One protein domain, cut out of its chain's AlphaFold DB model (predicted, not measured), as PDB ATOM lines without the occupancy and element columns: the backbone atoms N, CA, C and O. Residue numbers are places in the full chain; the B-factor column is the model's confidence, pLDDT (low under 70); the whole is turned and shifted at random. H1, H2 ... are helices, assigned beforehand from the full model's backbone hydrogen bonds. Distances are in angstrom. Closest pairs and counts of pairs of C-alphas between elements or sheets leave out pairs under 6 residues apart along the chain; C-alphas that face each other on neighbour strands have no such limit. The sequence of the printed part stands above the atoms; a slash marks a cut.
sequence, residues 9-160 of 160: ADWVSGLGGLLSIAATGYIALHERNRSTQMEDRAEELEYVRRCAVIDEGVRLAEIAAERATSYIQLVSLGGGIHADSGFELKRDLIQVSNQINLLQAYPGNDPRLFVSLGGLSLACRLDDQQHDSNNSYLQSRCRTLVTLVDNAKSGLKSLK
ATOM      1  N   ALA A   9     -18.833  43.619  29.508       44.62
ATOM      2  CA  ALA A   9     -19.784  44.370  28.690       44.62
ATOM      3  C   ALA A   9     -20.808  43.482  27.943       44.62
ATOM      4  O   ALA A   9     -21.957  43.896  27.773       44.62
ATOM      5  N   ASP A  10     -20.443  42.253  27.564       46.56
ATOM      6  CA  ASP A  10     -21.357  41.293  26.921       46.56
ATOM      7  C   ASP A  10     -22.399  40.756  27.914       46.56
ATOM      8  O   ASP A  10     -23.521  40.426  27.538       46.56
ATOM      9  N   TRP A  11     -22.069  40.747  29.207       45.81
ATOM     10  CA  TRP A  11     -22.991  40.378  30.282       45.81
ATOM     11  C   TRP A  11     -23.963  41.506  30.632       45.81
ATOM     12  O   TRP A  11     -25.153  41.276  30.839       45.81
ATOM     13  N   VAL A  12     -23.461  42.741  30.686       45.44
ATOM     14  CA  VAL A  12     -24.236  43.928  31.081       45.44
ATOM     15  C   VAL A  12     -25.231  44.357  29.996       45.44
ATOM     16  O   VAL A  12     -26.291  44.891  30.313       45.44
ATOM     17  N   SER A  13     -24.931  44.103  28.722       46.34
ATOM     18  CA  SER A  13     -25.763  44.547  27.594       46.34
ATOM     19  C   SER A  13     -27.045  43.728  27.372       46.34
ATOM     20  O   SER A  13     -27.969  44.228  26.732       46.34
ATOM     21  N   GLY A  14     -27.149  42.506  27.915       44.22
ATOM     22  CA  GLY A  14     -28.287  41.604  27.670       44.22
ATOM     23  C   GLY A  14     -29.346  41.516  28.778       44.22
ATOM     24  O   GLY A  14     -30.387  40.890  28.579       44.22
ATOM     25  N   LEU A  15     -29.098  42.087  29.960       48.88
ATOM     26  CA  LEU A  15     -29.811  41.715  31.187       48.88
ATOM     27  C   LEU A  15     -29.980  42.922  32.121       48.88
ATOM     28  O   LEU A  15     -29.094  43.241  32.910       48.88
ATOM     29  N   GLY A  16     -31.152  43.562  32.096       43.31
ATOM     30  CA  GLY A  16     -31.473  44.705  32.968       43.31
ATOM     31  C   GLY A  16     -31.364  44.428  34.481       43.31
ATOM     32  O   GLY A  16     -31.313  45.373  35.262       43.31
ATOM     33  N   GLY A  17     -31.281  43.158  34.902       42.50
ATOM     34  CA  GLY A  17     -31.067  42.746  36.297       42.50
ATOM     35  C   GLY A  17     -29.598  42.657  36.745       42.50
ATOM     36  O   GLY A  17     -29.334  42.681  37.944       42.50
ATOM     37  N   LEU A  18     -28.622  42.612  35.824       52.06
ATOM     38  CA  LEU A  18     -27.199  42.395  36.151       52.06
ATOM     39  C   LEU A  18     -26.438  43.648  36.613       52.06
ATOM     40  O   LEU A  18     -25.266  43.546  36.983       52.06
ATOM     41  N   LEU A  19     -27.072  44.825  36.633       49.59
ATOM     42  CA  LEU A  19     -26.417  46.063  37.076       49.59
ATOM     43  C   LEU A  19     -25.884  45.966  38.515       49.59
ATOM     44  O   LEU A  19     -24.839  46.543  38.812       49.59
ATOM     45  N   SER A  20     -26.536  45.193  39.389       50.03
ATOM     46  CA  SER A  20     -26.059  44.953  40.756       50.03
ATOM     47  C   SER A  20     -24.782  44.105  40.782       50.03
ATOM     48  O   SER A  20     -23.805  44.481  41.424       50.03
ATOM     49  N   ILE A  21     -24.742  43.011  40.017       50.12
ATOM     50  CA  ILE A  21     -23.597  42.091  39.957       50.12
ATOM     51  C   ILE A  21     -22.379  42.774  39.307       50.12
ATOM     52  O   ILE A  21     -21.247  42.601  39.767       50.12
ATOM     53  N   ALA A  22     -22.597  43.606  38.285       51.91
ATOM     54  CA  ALA A  22     -21.541  44.384  37.641       51.91
ATOM     55  C   ALA A  22     -20.997  45.511  38.540       51.91
ATOM     56  O   ALA A  22     -19.780  45.707  38.601       51.91
ATOM     57  N   ALA A  23     -21.859  46.212  39.289       53.03
ATOM     58  CA  ALA A  23     -21.437  47.251  40.232       53.03
ATOM     59  C   ALA A  23     -20.523  46.684  41.334       53.03
ATOM     60  O   ALA A  23     -19.468  47.253  41.623       53.03
ATOM     61  N   THR A  24     -20.859  45.513  41.881       52.81
ATOM     62  CA  THR A  24     -20.036  44.814  42.882       52.81
ATOM     63  C   THR A  24     -18.717  44.284  42.300       52.81
ATOM     64  O   THR A  24     -17.716  44.165  43.010       52.81
ATOM     65  N   GLY A  25     -18.677  43.970  41.001       52.69
ATOM     66  CA  GLY A  25     -17.441  43.641  40.281       52.69
ATOM     67  C   GLY A  25     -16.512  44.848  40.096       52.69
ATOM     68  O   GLY A  25     -15.302  44.736  40.293       52.69
ATOM     69  N   TYR A  26     -17.081  46.008  39.761       49.22
ATOM     70  CA  TYR A  26     -16.342  47.242  39.477       49.22
ATOM     71  C   TYR A  26     -15.706  47.866  40.729       49.22
ATOM     72  O   TYR A  26     -14.540  48.264  40.695       49.22
ATOM     73  N   ILE A  27     -16.433  47.885  41.853       52.78
ATOM     74  CA  ILE A  27     -15.927  48.400  43.140       52.78
ATOM     75  C   ILE A  27     -14.679  47.613  43.587       52.78
ATOM     76  O   ILE A  27     -13.660  48.206  43.942       52.78
ATOM     77  N   ALA A  28     -14.697  46.285  43.433       46.75
ATOM     78  CA  ALA A  28     -13.597  45.400  43.827       46.75
ATOM     79  C   ALA A  28     -12.302  45.604  43.015       46.75
ATOM     80  O   ALA A  28     -11.199  45.465  43.545       46.75
ATOM     81  N   LEU A  29     -12.409  45.952  41.728       52.06
ATOM     82  CA  LEU A  29     -11.241  46.258  40.892       52.06
ATOM     83  C   LEU A  29     -10.594  47.594  41.279       52.06
ATOM     84  O   LEU A  29      -9.371  47.716  41.212       52.06
ATOM     85  N   HIS A  30     -11.391  48.573  41.711       49.69
ATOM     86  CA  HIS A  30     -10.886  49.887  42.100       49.69
ATOM     87  C   HIS A  30     -10.250  49.887  43.503       49.69
ATOM     88  O   HIS A  30      -9.262  50.585  43.737       49.69
ATOM     89  N   GLU A  31     -10.739  49.043  44.416       47.31
ATOM     90  CA  GLU A  31     -10.209  48.907  45.782       47.31
ATOM     91  C   GLU A  31      -8.953  48.034  45.907       47.31
ATOM     92  O   GLU A  31      -8.265  48.092  46.931       47.31
ATOM     93  N   ARG A  32      -8.559  47.326  44.837       45.72
ATOM     94  CA  ARG A  32      -7.338  46.500  44.793       45.72
ATOM     95  C   ARG A  32      -6.035  47.284  45.063       45.72
ATOM     96  O   ARG A  32      -5.001  46.685  45.342       45.72
ATOM     97  N   ASN A  33      -6.082  48.618  45.056       53.62
ATOM     98  CA  ASN A  33      -4.957  49.487  45.417       53.62
ATOM     99  C   ASN A  33      -4.740  49.683  46.939       53.62
ATOM    100  O   ASN A  33      -3.779  50.355  47.314       53.62
ATOM    101  N   ARG A  34      -5.572  49.123  47.836       51.97
ATOM    102  CA  ARG A  34      -5.390  49.212  49.307       51.97
ATOM    103  C   ARG A  34      -5.374  47.814  49.955       51.97
ATOM    104  O   ARG A  34      -6.410  47.238  50.253       51.97
ATOM    105  N   SER A  35      -4.178  47.250  50.151       51.78
ATOM    106  CA  SER A  35      -3.936  45.794  50.188       51.78
ATOM    107  C   SER A  35      -3.908  45.068  51.547       51.78
ATOM    108  O   SER A  35      -3.174  44.093  51.668       51.78
ATOM    109  N   THR A  36      -4.653  45.467  52.580       54.94
ATOM    110  CA  THR A  36      -4.558  44.767  53.892       54.94
ATOM    111  C   THR A  36      -5.881  44.341  54.528       54.94
ATOM    112  O   THR A  36      -5.863  43.691  55.562       54.94
ATOM    113  N   GLN A  37      -7.023  44.629  53.899       56.69
ATOM    114  CA  GLN A  37      -8.358  44.179  54.349       56.69
ATOM    115  C   GLN A  37      -9.086  43.378  53.256       56.69
ATOM    116  O   GLN A  37     -10.310  43.409  53.162       56.69
ATOM    117  N   MET A  38      -8.332  42.761  52.341       53.56
ATOM    118  CA  MET A  38      -8.887  42.223  51.097       53.56
ATOM    119  C   MET A  38      -9.414  40.795  51.201       53.56
ATOM    120  O   MET A  38     -10.282  40.455  50.410       53.56
ATOM    121  N   GLU A  39      -8.939  39.978  52.142       58.75
ATOM    122  CA  GLU A  39      -9.389  38.582  52.257       58.75
ATOM    123  C   GLU A  39     -10.810  38.501  52.832       58.75
ATOM    124  O   GLU A  39     -11.697  37.988  52.154       58.75
ATOM    125  N   ASP A  40     -11.071  39.145  53.974       61.28
ATOM    126  CA  ASP A  40     -12.417  39.183  54.574       61.28
ATOM    127  C   ASP A  40     -13.454  39.839  53.642       61.28
ATOM    128  O   ASP A  40     -14.593  39.387  53.535       61.28
ATOM    129  N   ARG A  41     -13.053  40.882  52.897       61.75
ATOM    130  CA  ARG A  41     -13.928  41.515  51.897       61.75
ATOM    131  C   ARG A  41     -14.143  40.643  50.667       61.75
ATOM    132  O   ARG A  41     -15.213  40.714  50.077       61.75
ATOM    133  N   ALA A  42     -13.155  39.861  50.240       65.94
ATOM    134  CA  ALA A  42     -13.313  38.979  49.088       65.94
ATOM    135  C   ALA A  42     -14.340  37.879  49.376       65.94
ATOM    136  O   ALA A  42     -15.208  37.648  48.538       65.94
ATOM    137  N   GLU A  43     -14.304  37.279  50.569       70.00
ATOM    138  CA  GLU A  43     -15.268  36.251  50.978       70.00
ATOM    139  C   GLU A  43     -16.692  36.822  51.111       70.00
ATOM    140  O   GLU A  43     -17.653  36.244  50.595       70.00
ATOM    141  N   GLU A  44     -16.836  38.011  51.706       71.38
ATOM    142  CA  GLU A  44     -18.124  38.707  51.782       71.38
ATOM    143  C   GLU A  44     -18.671  39.042  50.382       71.38
ATOM    144  O   GLU A  44     -19.849  38.820  50.089       71.38
ATOM    145  N   LEU A  45     -17.813  39.513  49.472       69.62
ATOM    146  CA  LEU A  45     -18.194  39.817  48.092       69.62
ATOM    147  C   LEU A  45     -18.589  38.559  47.310       69.62
ATOM    148  O   LEU A  45     -19.541  38.611  46.527       69.62
ATOM    149  N   GLU A  46     -17.891  37.441  47.500       73.50
ATOM    150  CA  GLU A  46     -18.257  36.152  46.907       73.50
ATOM    151  C   GLU A  46     -19.619  35.672  47.419       73.50
ATOM    152  O   GLU A  46     -20.464  35.261  46.618       73.50
ATOM    153  N   TYR A  47     -19.886  35.817  48.719       77.19
ATOM    154  CA  TYR A  47     -21.185  35.497  49.307       77.19
ATOM    155  C   TYR A  47     -22.318  36.360  48.730       77.19
ATOM    156  O   TYR A  47     -23.344  35.824  48.297       77.19
ATOM    157  N   VAL A  48     -22.135  37.684  48.659       78.50
ATOM    158  CA  VAL A  48     -23.135  38.602  48.081       78.50
ATOM    159  C   VAL A  48     -23.393  38.279  46.610       78.50
ATOM    160  O   VAL A  48     -24.548  38.228  46.181       78.50
ATOM    161  N   ARG A  49     -22.340  38.004  45.832       74.81
ATOM    162  CA  ARG A  49     -22.469  37.615  44.419       74.81
ATOM    163  C   ARG A  49     -23.232  36.307  44.264       74.81
ATOM    164  O   ARG A  49     -24.148  36.243  43.449       74.81
ATOM    165  N   ARG A  50     -22.917  35.292  45.074       79.81
ATOM    166  CA  ARG A  50     -23.642  34.014  45.077       79.81
ATOM    167  C   ARG A  50     -25.121  34.223  45.381       79.81
ATOM    168  O   ARG A  50     -25.969  33.686  44.672       79.81
ATOM    169  N   CYS A  51     -25.439  35.036  46.387       81.75
ATOM    170  CA  CYS A  51     -26.821  35.368  46.724       81.75
ATOM    171  C   CYS A  51     -27.543  36.056  45.562       81.75
ATOM    172  O   CYS A  51     -28.674  35.683  45.263       81.75
ATOM    173  N   ALA A  52     -26.883  36.984  44.865       82.06
ATOM    174  CA  ALA A  52     -27.456  37.664  43.707       82.06
ATOM    175  C   ALA A  52     -27.731  36.704  42.534       82.06
ATOM    176  O   ALA A  52     -28.788  36.786  41.911       82.06
ATOM    177  N   VAL A  53     -26.824  35.758  42.256       84.31
ATOM    178  CA  VAL A  53     -27.045  34.720  41.232       84.31
ATOM    179  C   VAL A  53     -28.199  33.796  41.627       84.31
ATOM    180  O   VAL A  53     -29.026  33.453  40.782       84.31
ATOM    181  N   ILE A  54     -28.292  33.414  42.905       85.88
ATOM    182  CA  ILE A  54     -29.411  32.616  43.424       85.88
ATOM    183  C   ILE A  54     -30.733  33.377  43.279       85.88
ATOM    184  O   ILE A  54     -31.710  32.799  42.809       85.88
ATOM    185  N   ASP A  55     -30.772  34.655  43.659       86.38
ATOM    186  CA  ASP A  55     -31.971  35.490  43.564       86.38
ATOM    187  C   ASP A  55     -32.442  35.656  42.126       86.38
ATOM    188  O   ASP A  55     -33.627  35.483  41.841       86.38
ATOM    189  N   GLU A  56     -31.517  35.904  41.205       85.19
ATOM    190  CA  GLU A  56     -31.851  35.999  39.791       85.19
ATOM    191  C   GLU A  56     -32.296  34.643  39.228       85.19
ATOM    192  O   GLU A  56     -33.286  34.571  38.501       85.19
ATOM    193  N   GLY A  57     -31.655  33.541  39.630       87.56
ATOM    194  CA  GLY A  57     -32.094  32.188  39.277       87.56
ATOM    195  C   GLY A  57     -33.514  31.882  39.767       87.56
ATOM    196  O   GLY A  57     -34.316  31.314  39.026       87.56
ATOM    197  N   VAL A  58     -33.859  32.306  40.988       88.94
ATOM    198  CA  VAL A  58     -35.217  32.192  41.545       88.94
ATOM    199  C   VAL A  58     -36.203  33.071  40.777       88.94
ATOM    200  O   VAL A  58     -37.300  32.607  40.466       88.94
ATOM    201  N   ARG A  59     -35.826  34.302  40.424       89.94
ATOM    202  CA  ARG A  59     -36.668  35.213  39.637       89.94
ATOM    203  C   ARG A  59     -36.977  34.639  38.251       89.94
ATOM    204  O   ARG A  59     -38.120  34.671  37.804       89.94
ATOM    205  N   LEU A  60     -35.972  34.079  37.576       89.38
ATOM    206  CA  LEU A  60     -36.137  33.423  36.276       89.38
ATOM    207  C   LEU A  60     -36.996  32.160  36.375       89.38
ATOM    208  O   LEU A  60     -37.843  31.928  35.511       89.38
ATOM    209  N   ALA A  61     -36.825  31.378  37.444       90.12
ATOM    210  CA  ALA A  61     -37.694  30.249  37.748       90.12
ATOM    211  C   ALA A  61     -39.158  30.701  37.888       90.12
ATOM    212  O   ALA A  61     -40.042  30.136  37.252       90.12
ATOM    213  N   GLU A  62     -39.425  31.759  38.652       90.31
ATOM    214  CA  GLU A  62     -40.781  32.297  38.818       90.31
ATOM    215  C   GLU A  62     -41.407  32.725  37.486       90.31
ATOM    216  O   GLU A  62     -42.549  32.359  37.212       90.31
ATOM    217  N   ILE A  63     -40.643  33.391  36.615       91.31
ATOM    218  CA  ILE A  63     -41.109  33.756  35.269       91.31
ATOM    219  C   ILE A  63     -41.464  32.510  34.451       91.31
ATOM    220  O   ILE A  63     -42.523  32.471  33.826       91.31
ATOM    221  N   ALA A  64     -40.620  31.474  34.452       90.94
ATOM    222  CA  ALA A  64     -40.909  30.242  33.718       90.94
ATOM    223  C   ALA A  64     -42.203  29.569  34.210       90.94
ATOM    224  O   ALA A  64     -43.039  29.169  33.394       90.94
ATOM    225  N   ALA A  65     -42.396  29.485  35.531       91.88
ATOM    226  CA  ALA A  65     -43.613  28.933  36.127       91.88
ATOM    227  C   ALA A  65     -44.857  29.765  35.785       91.88
ATOM    228  O   ALA A  65     -45.901  29.195  35.459       91.88
ATOM    229  N   GLU A  66     -44.759  31.094  35.821       92.06
ATOM    230  CA  GLU A  66     -45.861  32.000  35.484       92.06
ATOM    231  C   GLU A  66     -46.300  31.827  34.025       92.06
ATOM    232  O   GLU A  66     -47.493  31.664  33.748       92.06
ATOM    233  N   ARG A  67     -45.345  31.783  33.086       90.56
ATOM    234  CA  ARG A  67     -45.626  31.585  31.654       90.56
ATOM    235  C   ARG A  67     -46.274  30.229  31.390       90.56
ATOM    236  O   ARG A  67     -47.291  30.152  30.700       90.56
ATOM    237  N   ALA A  68     -45.740  29.171  31.997       90.50
ATOM    238  CA  ALA A  68     -46.287  27.823  31.889       90.50
ATOM    239  C   ALA A  68     -47.709  27.726  32.472       90.50
ATOM    240  O   ALA A  68     -48.602  27.147  31.850       90.50
ATOM    241  N   THR A  69     -47.943  28.335  33.636       91.88
ATOM    242  CA  THR A  69     -49.259  28.366  34.296       91.88
ATOM    243  C   THR A  69     -50.282  29.141  33.473       91.88
ATOM    244  O   THR A  69     -51.394  28.655  33.261       91.88
ATOM    245  N   SER A  70     -49.892  30.302  32.942       89.62
ATOM    246  CA  SER A  70     -50.735  31.123  32.068       89.62
ATOM    247  C   SER A  70     -51.161  30.353  30.820       89.62
ATOM    248  O   SER A  70     -52.331  30.374  30.442       89.62
ATOM    249  N   TYR A  71     -50.244  29.592  30.216       88.00
ATOM    250  CA  TYR A  71     -50.575  28.743  29.076       88.00
ATOM    251  C   TYR A  71     -51.524  27.593  29.449       88.00
ATOM    252  O   TYR A  71     -52.484  27.325  28.727       88.00
ATOM    253  N   ILE A  72     -51.319  26.932  30.596       89.56
ATOM    254  CA  ILE A  72     -52.237  25.885  31.080       89.56
ATOM    255  C   ILE A  72     -53.660  26.433  31.227       89.56
ATOM    256  O   ILE A  72     -54.610  25.764  30.807       89.56
ATOM    257  N   GLN A  73     -53.792  27.630  31.803       88.44
ATOM    258  CA  GLN A  73     -55.069  28.323  31.967       88.44
ATOM    259  C   GLN A  73     -55.685  28.684  30.611       88.44
ATOM    260  O   GLN A  73     -56.852  28.374  30.377       88.44
ATOM    261  N   LEU A  74     -54.898  29.237  29.685       86.75
ATOM    262  CA  LEU A  74     -55.349  29.559  28.330       86.75
ATOM    263  C   LEU A  74     -55.922  28.330  27.609       86.75
ATOM    264  O   LEU A  74     -57.015  28.398  27.046       86.75
ATOM    265  N   VAL A  75     -55.225  27.190  27.669       85.62
ATOM    266  CA  VAL A  75     -55.703  25.924  27.091       85.62
ATOM    267  C   VAL A  75     -56.987  25.448  27.777       85.62
ATOM    268  O   VAL A  75     -57.903  24.974  27.108       85.62
ATOM    269  N   SER A  76     -57.094  25.590  29.103       84.75
ATOM    270  CA  SER A  76     -58.293  25.174  29.851       84.75
ATOM    271  C   SER A  76     -59.553  25.970  29.490       84.75
ATOM    272  O   SER A  76     -60.655  25.439  29.582       84.75
ATOM    273  N   LEU A  77     -59.386  27.212  29.025       85.19
ATOM    274  CA  LEU A  77     -60.467  28.081  28.556       85.19
ATOM    275  C   LEU A  77     -60.817  27.859  27.071       85.19
ATOM    276  O   LEU A  77     -61.601  28.616  26.505       85.19
ATOM    277  N   GLY A  78     -60.247  26.832  26.432       75.94
ATOM    278  CA  GLY A  78     -60.477  26.516  25.019       75.94
ATOM    279  C   GLY A  78     -59.539  27.230  24.040       75.94
ATOM    280  O   GLY A  78     -59.730  27.112  22.831       75.94
ATOM    281  N   GLY A  79     -58.518  27.945  24.526       73.50
ATOM    282  CA  GLY A  79     -57.428  28.467  23.696       73.50
ATOM    283  C   GLY A  79     -56.388  27.392  23.346       73.50
ATOM    284  O   GLY A  79     -56.567  26.207  23.631       73.50
ATOM    285  N   GLY A  80     -55.256  27.786  22.751       64.06
ATOM    286  CA  GLY A  80     -54.022  27.016  22.949       64.06
ATOM    287  C   GLY A  80     -53.049  26.849  21.786       64.06
ATOM    288  O   GLY A  80     -51.859  26.881  22.063       64.06
ATOM    289  N   ILE A  81     -53.452  26.694  20.519       59.28
ATOM    290  CA  ILE A  81     -52.466  26.428  19.433       59.28
ATOM    291  C   ILE A  81     -52.778  27.125  18.105       59.28
ATOM    292  O   ILE A  81     -51.897  27.241  17.262       59.28
ATOM    293  N   HIS A  82     -53.984  27.658  17.900       55.19
ATOM    294  CA  HIS A  82     -54.346  28.230  16.592       55.19
ATOM    295  C   HIS A  82     -53.911  29.694  16.373       55.19
ATOM    296  O   HIS A  82     -54.117  30.215  15.284       55.19
ATOM    297  N   ALA A  83     -53.292  30.360  17.353       56.25
ATOM    298  CA  ALA A  83     -52.747  31.710  17.191       56.25
ATOM    299  C   ALA A  83     -51.674  31.978  18.255       56.25
ATOM    300  O   ALA A  83     -51.949  31.734  19.432       56.25
ATOM    301  N   ASP A  84     -50.495  32.436  17.815       68.38
ATOM    302  CA  ASP A  84     -49.363  33.113  18.490       68.38
ATOM    303  C   ASP A  84     -48.924  32.664  19.901       68.38
ATOM    304  O   ASP A  84     -47.741  32.452  20.138       68.38
ATOM    305  N   SER A  85     -49.840  32.425  20.828       75.00
ATOM    306  CA  SER A  85     -49.623  32.064  22.236       75.00
ATOM    307  C   SER A  85     -48.693  30.869  22.504       75.00
ATOM    308  O   SER A  85     -47.855  30.937  23.402       75.00
ATOM    309  N   GLY A  86     -48.804  29.764  21.759       76.88
ATOM    310  CA  GLY A  86     -47.898  28.615  21.919       76.88
ATOM    311  C   GLY A  86     -46.473  28.923  21.448       76.88
ATOM    312  O   GLY A  86     -45.497  28.485  22.058       76.88
ATOM    313  N   PHE A  87     -46.356  29.731  20.391       78.69
ATOM    314  CA  PHE A  87     -45.079  30.220  19.881       78.69
ATOM    315  C   PHE A  87     -44.453  31.243  20.840       78.69
ATOM    316  O   PHE A  87     -43.266  31.148  21.148       78.69
ATOM    317  N   GLU A  88     -45.253  32.165  21.377       83.50
ATOM    318  CA  GLU A  88     -44.837  33.124  22.403       83.50
ATOM    319  C   GLU A  88     -44.350  32.416  23.666       83.50
ATOM    320  O   GLU A  88     -43.268  32.734  24.148       83.50
ATOM    321  N   LEU A  89     -45.071  31.396  24.150       86.31
ATOM    322  CA  LEU A  89     -44.627  30.590  25.286       86.31
ATOM    323  C   LEU A  89     -43.247  29.974  25.030       86.31
ATOM    324  O   LEU A  89     -42.358  30.085  25.872       86.31
ATOM    325  N   LYS A  90     -43.065  29.309  23.881       84.44
ATOM    326  CA  LYS A  90     -41.777  28.697  23.527       84.44
ATOM    327  C   LYS A  90     -40.669  29.742  23.479       84.44
ATOM    328  O   LYS A  90     -39.613  29.533  24.070       84.44
ATOM    329  N   ARG A  91     -40.911  30.871  22.809       85.75
ATOM    330  CA  ARG A  91     -39.954  31.978  22.708       85.75
ATOM    331  C   ARG A  91     -39.568  32.497  24.092       85.75
ATOM    332  O   ARG A  91     -38.380  32.642  24.368       85.75
ATOM    333  N   ASP A  92     -40.546  32.749  24.953       88.38
ATOM    334  CA  ASP A  92     -40.323  33.279  26.295       88.38
ATOM    335  C   ASP A  92     -39.531  32.274  27.156       88.38
ATOM    336  O   ASP A  92     -38.582  32.654  27.841       88.38
ATOM    337  N   LEU A  93     -39.833  30.974  27.071       88.69
ATOM    338  CA  LEU A  93     -39.085  29.935  27.791       88.69
ATOM    339  C   LEU A  93     -37.661  29.730  27.252       88.69
ATOM    340  O   LEU A  93     -36.738  29.507  28.038       88.69
ATOM    341  N   ILE A  94     -37.447  29.868  25.940       88.25
ATOM    342  CA  ILE A  94     -36.106  29.883  25.336       88.25
ATOM    343  C   ILE A  94     -35.309  31.084  25.852       88.25
ATOM    344  O   ILE A  94     -34.142  30.934  26.217       88.25
ATOM    345  N   GLN A  95     -35.928  32.267  25.926       87.31
ATOM    346  CA  GLN A  95     -35.284  33.451  26.495       87.31
ATOM    347  C   GLN A  95     -34.887  33.214  27.954       87.31
ATOM    348  O   GLN A  95     -33.738  33.469  28.307       87.31
ATOM    349  N   VAL A  96     -35.779  32.653  28.775       88.75
ATOM    350  CA  VAL A  96     -35.464  32.304  30.168       88.75
ATOM    351  C   VAL A  96     -34.312  31.295  30.245       88.75
ATOM    352  O   VAL A  96     -33.353  31.529  30.976       88.75
ATOM    353  N   SER A  97     -34.336  30.221  29.448       88.56
ATOM    354  CA  SER A  97     -33.242  29.236  29.391       88.56
ATOM    355  C   SER A  97     -31.900  29.886  29.034       88.56
ATOM    356  O   SER A  97     -30.892  29.609  29.685       88.56
ATOM    357  N   ASN A  98     -31.879  30.804  28.065       86.44
ATOM    358  CA  ASN A  98     -30.672  31.540  27.695       86.44
ATOM    359  C   ASN A  98     -30.154  32.411  28.845       86.44
ATOM    360  O   ASN A  98     -28.959  32.390  29.129       86.44
ATOM    361  N   GLN A  99     -31.039  33.121  29.549       84.62
ATOM    362  CA  GLN A  99     -30.658  33.926  30.714       84.62
ATOM    363  C   GLN A  99     -30.099  33.054  31.849       84.62
ATOM    364  O   GLN A  99     -29.096  33.412  32.464       84.62
ATOM    365  N   ILE A 100     -30.664  31.865  32.074       86.75
ATOM    366  CA  ILE A 100     -30.146  30.906  33.061       86.75
ATOM    367  C   ILE A 100     -28.775  30.354  32.643       86.75
ATOM    368  O   ILE A 100     -27.901  30.181  33.491       86.75
ATOM    369  N   ASN A 101     -28.557  30.085  31.353       85.25
ATOM    370  CA  ASN A 101     -27.254  29.635  30.853       85.25
ATOM    371  C   ASN A 101     -26.177  30.711  31.040       85.25
ATOM    372  O   ASN A 101     -25.040  30.378  31.372       85.25
ATOM    373  N   LEU A 102     -26.540  31.990  30.896       83.12
ATOM    374  CA  LEU A 102     -25.651  33.090  31.263       83.12
ATOM    375  C   LEU A 102     -25.338  33.027  32.761       83.12
ATOM    376  O   LEU A 102     -24.174  32.950  33.117       83.12
ATOM    377  N   LEU A 103     -26.329  32.921  33.651       82.12
ATOM    378  CA  LEU A 103     -26.055  32.784  35.093       82.12
ATOM    379  C   LEU A 103     -25.153  31.590  35.446       82.12
ATOM    380  O   LEU A 103     -24.336  31.694  36.359       82.12
ATOM    381  N   GLN A 104     -25.271  30.463  34.737       81.25
ATOM    382  CA  GLN A 104     -24.400  29.296  34.940       81.25
ATOM    383  C   GLN A 104     -22.942  29.581  34.603       81.25
ATOM    384  O   GLN A 104     -22.058  29.103  35.313       81.25
ATOM    385  N   ALA A 105     -22.696  30.354  33.546       77.94
ATOM    386  CA  ALA A 105     -21.358  30.712  33.094       77.94
ATOM    387  C   ALA A 105     -20.658  31.730  34.019       77.94
ATOM    388  O   ALA A 105     -19.543  32.162  33.721       77.94
ATOM    389  N   TYR A 106     -21.304  32.140  35.119       70.81
ATOM    390  CA  TYR A 106     -20.752  33.125  36.037       70.81
ATOM    391  C   TYR A 106     -19.471  32.596  36.724       70.81
ATOM    392  O   TYR A 106     -19.467  31.469  37.235       70.81
ATOM    393  N   PRO A 107     -18.381  33.389  36.761       60.31
ATOM    394  CA  PRO A 107     -17.128  32.999  37.400       60.31
ATOM    395  C   PRO A 107     -17.303  32.668  38.883       60.31
ATOM    396  O   PRO A 107     -17.902  33.441  39.625       60.31
ATOM    397  N   GLY A 108     -16.715  31.559  39.339       64.62
ATOM    398  CA  GLY A 108     -16.720  31.198  40.762       64.62
ATOM    399  C   GLY A 108     -18.061  30.663  41.276       64.62
ATOM    400  O   GLY A 108     -18.272  30.618  42.484       64.62
ATOM    401  N   ASN A 109     -18.967  30.250  40.382       68.12
ATOM    402  CA  ASN A 109     -20.202  29.584  40.781       68.12
ATOM    403  C   ASN A 109     -19.914  28.293  41.561       68.12
ATOM    404  O   ASN A 109     -19.133  27.446  41.123       68.12
ATOM    405  N   ASP A 110     -20.613  28.115  42.682       78.44
ATOM    406  CA  ASP A 110     -20.633  26.851  43.420       78.44
ATOM    407  C   ASP A 110     -21.118  25.724  42.480       78.44
ATOM    408  O   ASP A 110     -22.137  25.901  41.800       78.44
ATOM    409  N   PRO A 111     -20.454  24.552  42.435       82.50
ATOM    410  CA  PRO A 111     -20.926  23.394  41.677       82.50
ATOM    411  C   PRO A 111     -22.411  23.057  41.900       82.50
ATOM    412  O   PRO A 111     -23.104  22.647  40.970       82.50
ATOM    413  N   ARG A 112     -22.937  23.263  43.113       84.50
ATOM    414  CA  ARG A 112     -24.356  23.053  43.444       84.50
ATOM    415  C   ARG A 112     -25.267  24.073  42.768       84.50
ATOM    416  O   ARG A 112     -26.356  23.718  42.309       84.50
ATOM    417  N   LEU A 113     -24.820  25.325  42.687       84.44
ATOM    418  CA  LEU A 113     -25.527  26.402  41.999       84.44
ATOM    419  C   LEU A 113     -25.519  26.164  40.486       84.44
ATOM    420  O   LEU A 113     -26.568  26.249  39.854       84.44
ATOM    421  N   PHE A 114     -24.378  25.742  39.932       85.75
ATOM    422  CA  PHE A 114     -24.265  25.330  38.533       85.75
ATOM    423  C   PHE A 114     -25.256  24.209  38.184       85.75
ATOM    424  O   PHE A 114     -26.022  24.341  37.232       85.75
ATOM    425  N   VAL A 115     -25.308  23.138  38.984       87.69
ATOM    426  CA  VAL A 115     -26.246  22.020  38.773       87.69
ATOM    427  C   VAL A 115     -27.703  22.476  38.878       87.69
ATOM    428  O   VAL A 115     -28.524  22.093  38.045       87.69
ATOM    429  N   SER A 116     -28.029  23.314  39.865       87.06
ATOM    430  CA  SER A 116     -29.400  23.802  40.078       87.06
ATOM    431  C   SER A 116     -29.880  24.674  38.916       87.06
ATOM    432  O   SER A 116     -30.983  24.480  38.402       87.06
ATOM    433  N   LEU A 117     -29.033  25.592  38.448       88.00
ATOM    434  CA  LEU A 117     -29.316  26.408  37.268       88.00
ATOM    435  C   LEU A 117     -29.357  25.548  35.991       88.00
ATOM    436  O   LEU A 117     -30.201  25.783  35.129       88.00
ATOM    437  N   GLY A 118     -28.508  24.522  35.879       86.94
ATOM    438  CA  GLY A 118     -28.527  23.535  34.791       86.94
ATOM    439  C   GLY A 118     -29.866  22.812  34.688       86.94
ATOM    440  O   GLY A 118     -30.472  22.761  33.615       86.94
ATOM    441  N   GLY A 119     -30.368  22.321  35.823       87.94
ATOM    442  CA  GLY A 119     -31.685  21.700  35.923       87.94
ATOM    443  C   GLY A 119     -32.817  22.655  35.543       87.94
ATOM    444  O   GLY A 119     -33.721  22.266  34.804       87.94
ATOM    445  N   LEU A 120     -32.742  23.918  35.975       88.25
ATOM    446  CA  LEU A 120     -33.737  24.934  35.631       88.25
ATOM    447  C   LEU A 120     -33.736  25.267  34.129       88.25
ATOM    448  O   LEU A 120     -34.797  25.340  33.509       88.25
ATOM    449  N   SER A 121     -32.553  25.424  33.526       89.44
ATOM    450  CA  SER A 121     -32.412  25.665  32.086       89.44
ATOM    451  C   SER A 121     -32.962  24.497  31.269       89.44
ATOM    452  O   SER A 121     -33.698  24.713  30.306       89.44
ATOM    453  N   LEU A 122     -32.670  23.259  31.687       87.62
ATOM    454  CA  LEU A 122     -33.204  22.058  31.053       87.62
ATOM    455  C   LEU A 122     -34.726  21.974  31.186       87.62
ATOM    456  O   LEU A 122     -35.392  21.624  30.217       87.62
ATOM    457  N   ALA A 123     -35.283  22.322  32.349       86.00
ATOM    458  CA  ALA A 123     -36.728  22.338  32.542       86.00
ATOM    459  C   ALA A 123     -37.401  23.284  31.537       86.00
ATOM    460  O   ALA A 123     -38.374  22.894  30.894       86.00
ATOM    461  N   CYS A 124     -36.836  24.480  31.333       85.38
ATOM    462  CA  CYS A 124     -37.352  25.491  30.404       85.38
ATOM    463  C   CYS A 124     -37.264  25.089  28.920       85.38
ATOM    464  O   CYS A 124     -37.865  25.749  28.073       85.38
ATOM    465  N   ARG A 125     -36.550  24.012  28.572       82.25
ATOM    466  CA  ARG A 125     -36.513  23.502  27.200       82.25
ATOM    467  C   ARG A 125     -37.788  22.716  26.898       82.25
ATOM    468  O   ARG A 125     -37.979  21.574  27.318       82.25
ATOM    469  N   LEU A 126     -38.673  23.337  26.127       71.62
ATOM    470  CA  LEU A 126     -39.711  22.619  25.401       71.62
ATOM    471  C   LEU A 126     -39.050  22.047  24.140       71.62
ATOM    472  O   LEU A 126     -38.692  22.815  23.256       71.62
ATOM    473  N   ASP A 127     -38.812  20.732  24.092       63.75
ATOM    474  CA  ASP A 127     -38.180  20.084  22.935       63.75
ATOM    475  C   ASP A 127     -38.906  20.453  21.632       63.75
ATOM    476  O   ASP A 127     -40.119  20.274  21.509       63.75
ATOM    477  N   ASP A 128     -38.143  20.955  20.658       54.66
ATOM    478  CA  ASP A 128     -38.650  21.422  19.359       54.66
ATOM    479  C   ASP A 128     -38.995  20.276  18.401       54.66
ATOM    480  O   ASP A 128     -39.608  20.472  17.351       54.66
ATOM    481  N   GLN A 129     -38.624  19.046  18.754       48.50
ATOM    482  CA  GLN A 129     -38.940  17.890  17.936       48.50
ATOM    483  C   GLN A 129     -40.337  17.365  18.293       48.50
ATOM    484  O   GLN A 129     -40.523  16.495  19.138       48.50
ATOM    485  N   GLN A 130     -41.313  17.870  17.528       48.03
ATOM    486  CA  GLN A 130     -42.215  17.036  16.718       48.03
ATOM    487  C   GLN A 130     -43.727  17.085  17.009       48.03
ATOM    488  O   GLN A 130     -44.444  16.381  16.309       48.03
ATOM    489  N   HIS A 131     -44.279  17.914  17.906       51.50
ATOM    490  CA  HIS A 131     -45.749  17.984  18.125       51.50
ATOM    491  C   HIS A 131     -46.278  19.418  18.367       51.50
ATOM    492  O   HIS A 131     -46.943  19.697  19.365       51.50
ATOM    493  N   ASP A 132     -46.034  20.330  17.422       54.25
ATOM    494  CA  ASP A 132     -46.506  21.731  17.477       54.25
ATOM    495  C   ASP A 132     -48.033  21.900  17.416       54.25
ATOM    496  O   ASP A 132     -48.549  22.998  17.599       54.25
ATOM    497  N   SER A 133     -48.778  20.817  17.192       60.47
ATOM    498  CA  SER A 133     -50.220  20.856  16.954       60.47
ATOM    499  C   SER A 133     -51.088  20.307  18.094       60.47
ATOM    500  O   SER A 133     -52.311  20.323  17.966       60.47
ATOM    501  N   ASN A 134     -50.514  19.838  19.215       75.69
ATOM    502  CA  ASN A 134     -51.304  19.227  20.295       75.69
ATOM    503  C   ASN A 134     -51.293  20.022  21.615       75.69
ATOM    504  O   ASN A 134     -50.346  19.957  22.402       75.69
ATOM    505  N   ASN A 135     -52.418  20.694  21.899       76.75
ATOM    506  CA  ASN A 135     -52.648  21.489  23.114       76.75
ATOM    507  C   ASN A 135     -52.449  20.651  24.373       76.75
ATOM    508  O   ASN A 135     -51.887  21.112  25.363       76.75
ATOM    509  N   SER A 136     -52.891  19.395  24.322       80.38
ATOM    510  CA  SER A 136     -52.811  18.466  25.444       80.38
ATOM    511  C   SER A 136     -51.361  18.114  25.770       80.38
ATOM    512  O   SER A 136     -51.004  17.977  26.940       80.38
ATOM    513  N   TYR A 137     -50.510  18.010  24.744       82.50
ATOM    514  CA  TYR A 137     -49.084  17.749  24.918       82.50
ATOM    515  C   TYR A 137     -48.381  18.947  25.561       82.50
ATOM    516  O   TYR A 137     -47.756  18.790  26.610       82.50
ATOM    517  N   LEU A 138     -48.543  20.150  24.999       81.81
ATOM    518  CA  LEU A 138     -47.930  21.361  25.552       81.81
ATOM    519  C   LEU A 138     -48.444  21.676  26.961       81.81
ATOM    520  O   LEU A 138     -47.651  22.012  27.837       81.81
ATOM    521  N   GLN A 139     -49.738  21.488  27.222       85.56
ATOM    522  CA  GLN A 139     -50.303  21.655  28.560       85.56
ATOM    523  C   GLN A 139     -49.702  20.653  29.559       85.56
ATOM    524  O   GLN A 139     -49.362  21.034  30.679       85.56
ATOM    525  N   SER A 140     -49.533  19.385  29.166       87.38
ATOM    526  CA  SER A 140     -48.863  18.373  29.992       87.38
ATOM    527  C   SER A 140     -47.410  18.760  30.285       87.38
ATOM    528  O   SER A 140     -46.988  18.764  31.442       87.38
ATOM    529  N   ARG A 141     -46.665  19.199  29.262       87.50
ATOM    530  CA  ARG A 141     -45.289  19.696  29.414       87.50
ATOM    531  C   ARG A 141     -45.208  20.904  30.339       87.50
ATOM    532  O   ARG A 141     -44.319  20.939  31.180       87.50
ATOM    533  N   CYS A 142     -46.147  21.843  30.245       89.06
ATOM    534  CA  CYS A 142     -46.211  22.995  31.143       89.06
ATOM    535  C   CYS A 142     -46.448  22.575  32.598       89.06
ATOM    536  O   CYS A 142     -45.816  23.124  33.493       89.06
ATOM    537  N   ARG A 143     -47.306  21.578  32.860       90.56
ATOM    538  CA  ARG A 143     -47.524  21.071  34.230       90.56
ATOM    539  C   ARG A 143     -46.253  20.448  34.806       90.56
ATOM    540  O   ARG A 143     -45.891  20.716  35.952       90.56
ATOM    541  N   THR A 144     -45.555  19.654  33.996       90.75
ATOM    542  CA  THR A 144     -44.259  19.082  34.375       90.75
ATOM    543  C   THR A 144     -43.226  20.179  34.619       90.75
ATOM    544  O   THR A 144     -42.535  20.142  35.631       90.75
ATOM    545  N   LEU A 145     -43.163  21.184  33.740       90.00
ATOM    546  CA  LEU A 145     -42.278  22.338  33.880       90.00
ATOM    547  C   LEU A 145     -42.513  23.067  35.204       90.00
ATOM    548  O   LEU A 145     -41.551  23.259  35.934       90.00
ATOM    549  N   VAL A 146     -43.759  23.410  35.550       92.06
ATOM    550  CA  VAL A 146     -44.083  24.080  36.826       92.06
ATOM    551  C   VAL A 146     -43.546  23.280  38.014       92.06
ATOM    552  O   VAL A 146     -42.857  23.830  38.867       92.06
ATOM    553  N   THR A 147     -43.752  21.961  38.015       92.00
ATOM    554  CA  THR A 147     -43.262  21.083  39.091       92.00
ATOM    555  C   THR A 147     -41.729  21.076  39.176       92.00
ATOM    556  O   THR A 147     -41.152  21.153  40.260       92.00
ATOM    557  N   LEU A 148     -41.044  20.986  38.031       89.62
ATOM    558  CA  LEU A 148     -39.579  21.001  37.974       89.62
ATOM    559  C   LEU A 148     -39.004  22.358  38.397       89.62
ATOM    560  O   LEU A 148     -37.991  22.404  39.093       89.62
ATOM    561  N   VAL A 149     -39.661  23.445  38.004       89.19
ATOM    562  CA  VAL A 149     -39.298  24.816  38.363       89.19
ATOM    563  C   VAL A 149     -39.469  25.053  39.860       89.19
ATOM    564  O   VAL A 149     -38.562  25.603  40.479       89.19
ATOM    565  N   ASP A 150     -40.553  24.579  40.476       88.94
ATOM    566  CA  ASP A 150     -40.756  24.680  41.928       88.94
ATOM    567  C   ASP A 150     -39.695  23.901  42.721       88.94
ATOM    568  O   ASP A 150     -39.169  24.390  43.730       88.94
ATOM    569  N   ASN A 151     -39.311  22.717  42.236       88.12
ATOM    570  CA  ASN A 151     -38.221  21.936  42.823       88.12
ATOM    571  C   ASN A 151     -36.873  22.660  42.687       88.12
ATOM    572  O   ASN A 151     -36.138  22.785  43.668       88.12
ATOM    573  N   ALA A 152     -36.563  23.183  41.497       86.06
ATOM    574  CA  ALA A 152     -35.336  23.934  41.245       86.06
ATOM    575  C   ALA A 152     -35.274  25.217  42.088       86.06
ATOM    576  O   ALA A 152     -34.248  25.509  42.695       86.06
ATOM    577  N   LYS A 153     -36.390  25.944  42.204       87.69
ATOM    578  CA  LYS A 153     -36.541  27.125  43.062       87.69
ATOM    579  C   LYS A 153     -36.275  26.798  44.528       87.69
ATOM    580  O   LYS A 153     -35.567  27.541  45.202       87.69
ATOM    581  N   SER A 154     -36.833  25.697  45.023       87.25
ATOM    582  CA  SER A 154     -36.610  25.239  46.398       87.25
ATOM    583  C   SER A 154     -35.141  24.871  46.626       87.25
ATOM    584  O   SER A 154     -34.552  25.282  47.626       87.25
ATOM    585  N   GLY A 155     -34.523  24.192  45.654       86.31
ATOM    586  CA  GLY A 155     -33.090  23.899  45.639       86.31
ATOM    587  C   GLY A 155     -32.237  25.168  45.689       86.31
ATOM    588  O   GLY A 155     -31.401  25.302  46.576       86.31
ATOM    589  N   LEU A 156     -32.504  26.147  44.823       85.44
ATOM    590  CA  LEU A 156     -31.793  27.430  44.797       85.44
ATOM    591  C   LEU A 156     -31.914  28.191  46.123       85.44
ATOM    592  O   LEU A 156     -30.913  28.666  46.648       85.44
ATOM    593  N   LYS A 157     -33.115  28.254  46.710       87.56
ATOM    594  CA  LYS A 157     -33.324  28.903  48.015       87.56
ATOM    595  C   LYS A 157     -32.573  28.210  49.151       87.56
ATOM    596  O   LYS A 157     -32.157  28.890  50.079       87.56
ATOM    597  N   SER A 158     -32.380  26.892  49.073       87.19
ATOM    598  CA  SER A 158     -31.628  26.136  50.085       87.19
ATOM    599  C   SER A 158     -30.109  26.361  50.042       87.19
ATOM    600  O   SER A 158     -29.413  25.952  50.966       87.19
ATOM    601  N   LEU A 159     -29.592  26.990  48.976       82.94
ATOM    602  CA  LEU A 159     -28.168  27.310  48.803       82.94
ATOM    603  C   LEU A 159     -27.773  28.690  49.363       82.94
ATOM    604  O   LEU A 159     -26.596  29.057  49.290       82.94
ATOM    605  N   LYS A 160     -28.741  29.463  49.870       75.88
ATOM    606  CA  LYS A 160     -28.491  30.720  50.585       75.88
ATOM    607  C   LYS A 160     -28.008  30.452  52.002       75.88
ATOM    608  O   LYS A 160     -27.012  31.108  52.384       75.88
TER     609      LYS A 160
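Overview. This is residues 9 to 160 of the 160 residues of an uncharacterized protein of Sphingobium sp. PAMC28499 (UniProt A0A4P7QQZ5). One very long helix, H3, runs through most of a rod-shaped model: H4, H5 and H6 pack along its later part as an up-and-down bundle of four, while H2 folds back beside its first part. Residues 29 to 37, of which 29 to 31 belong to H2 and the rest make the link from H2 to H3, stick out at one end, and the tiny H1 sits near the beginning of H2. The printed part has 152 residues with six named helices, H1 to H6 in order, and no named strand; the class is all helix. The whole is loose, with a radius of gyration of the C-alphas of 18.5 A, and spans 65 by 29 by 25 A.

Arrangement. H1, residues 9 to 12, is close to but not clearly touching H2, residues 19 to 31; their closest C-alphas, those of Val 12 and Leu 19, are 6.7 A apart. H2 forms a helical hairpin with H3, residues 38 to 76: residues 20 to 24 of H2 touch residues 45 to 52 of H3, closest at the C-alphas of Ile 21 and Arg 49, 6.4 A, at a shallow tilt of 10 degrees, opposite ways. H3 is the hub, touching four helices. H4, residues 85 to 104, touches residues 53 to 71 of H3, with the C-alphas of Ala 64 and Leu 93 closest at 6.2 A. H5, residues 111 to 123, runs opposite ways to H4 at a shallow tilt of 12 degrees, and the closest C-alphas of this touching pair, Ser 97 and Ser 121, are 4.6 A apart. H3 and H5 only just touch, with 3 pairs of C-alphas within 8 A, the closest being Gly 57 and Leu 117 at 6.7 A. H6, residues 135 to 158, touches H3, closest at the C-alphas of Ala 68 and Cys 142, 4.9 A, at a shallow tilt of 22 degrees, opposite ways. Residues 145 to 156 of H6 touch H5, closest at the C-alphas of Ala 123 and Leu 145, 5.7 A. H4 and H6 are near each other, while H2 is apart from H4, H5 and H6. In H3, H4, H5 and H6 every O i to N i+4 pair is within hydrogen-bond range; in H2 8 of 9 are, and H1 is too short for such a pair.

Along the chain. H1 begins at C-alpha 9, (-19.784, 44.370, 28.690). H3 measures 56.4 A, from C-alpha 38 at (-8.887, 42.223, 51.097) to C-alpha 76. H6 measures 34.5 A and ends at C-alpha 158, (-31.628, 26.136, 50.085); H4 measures 28.4 A.

Size, cuts and confidence. The C-alphas of Thr 36 and Gly 78, the two farthest apart, are 65.5 A apart. The printed part has no cut; the link from H5 to H6 is long and the other links are short. The mean pLDDT of the printed part is 74.6, and it is under 70 at residues 9 to 42, 45, 80 to 84, 107 to 109 and 127 to 133.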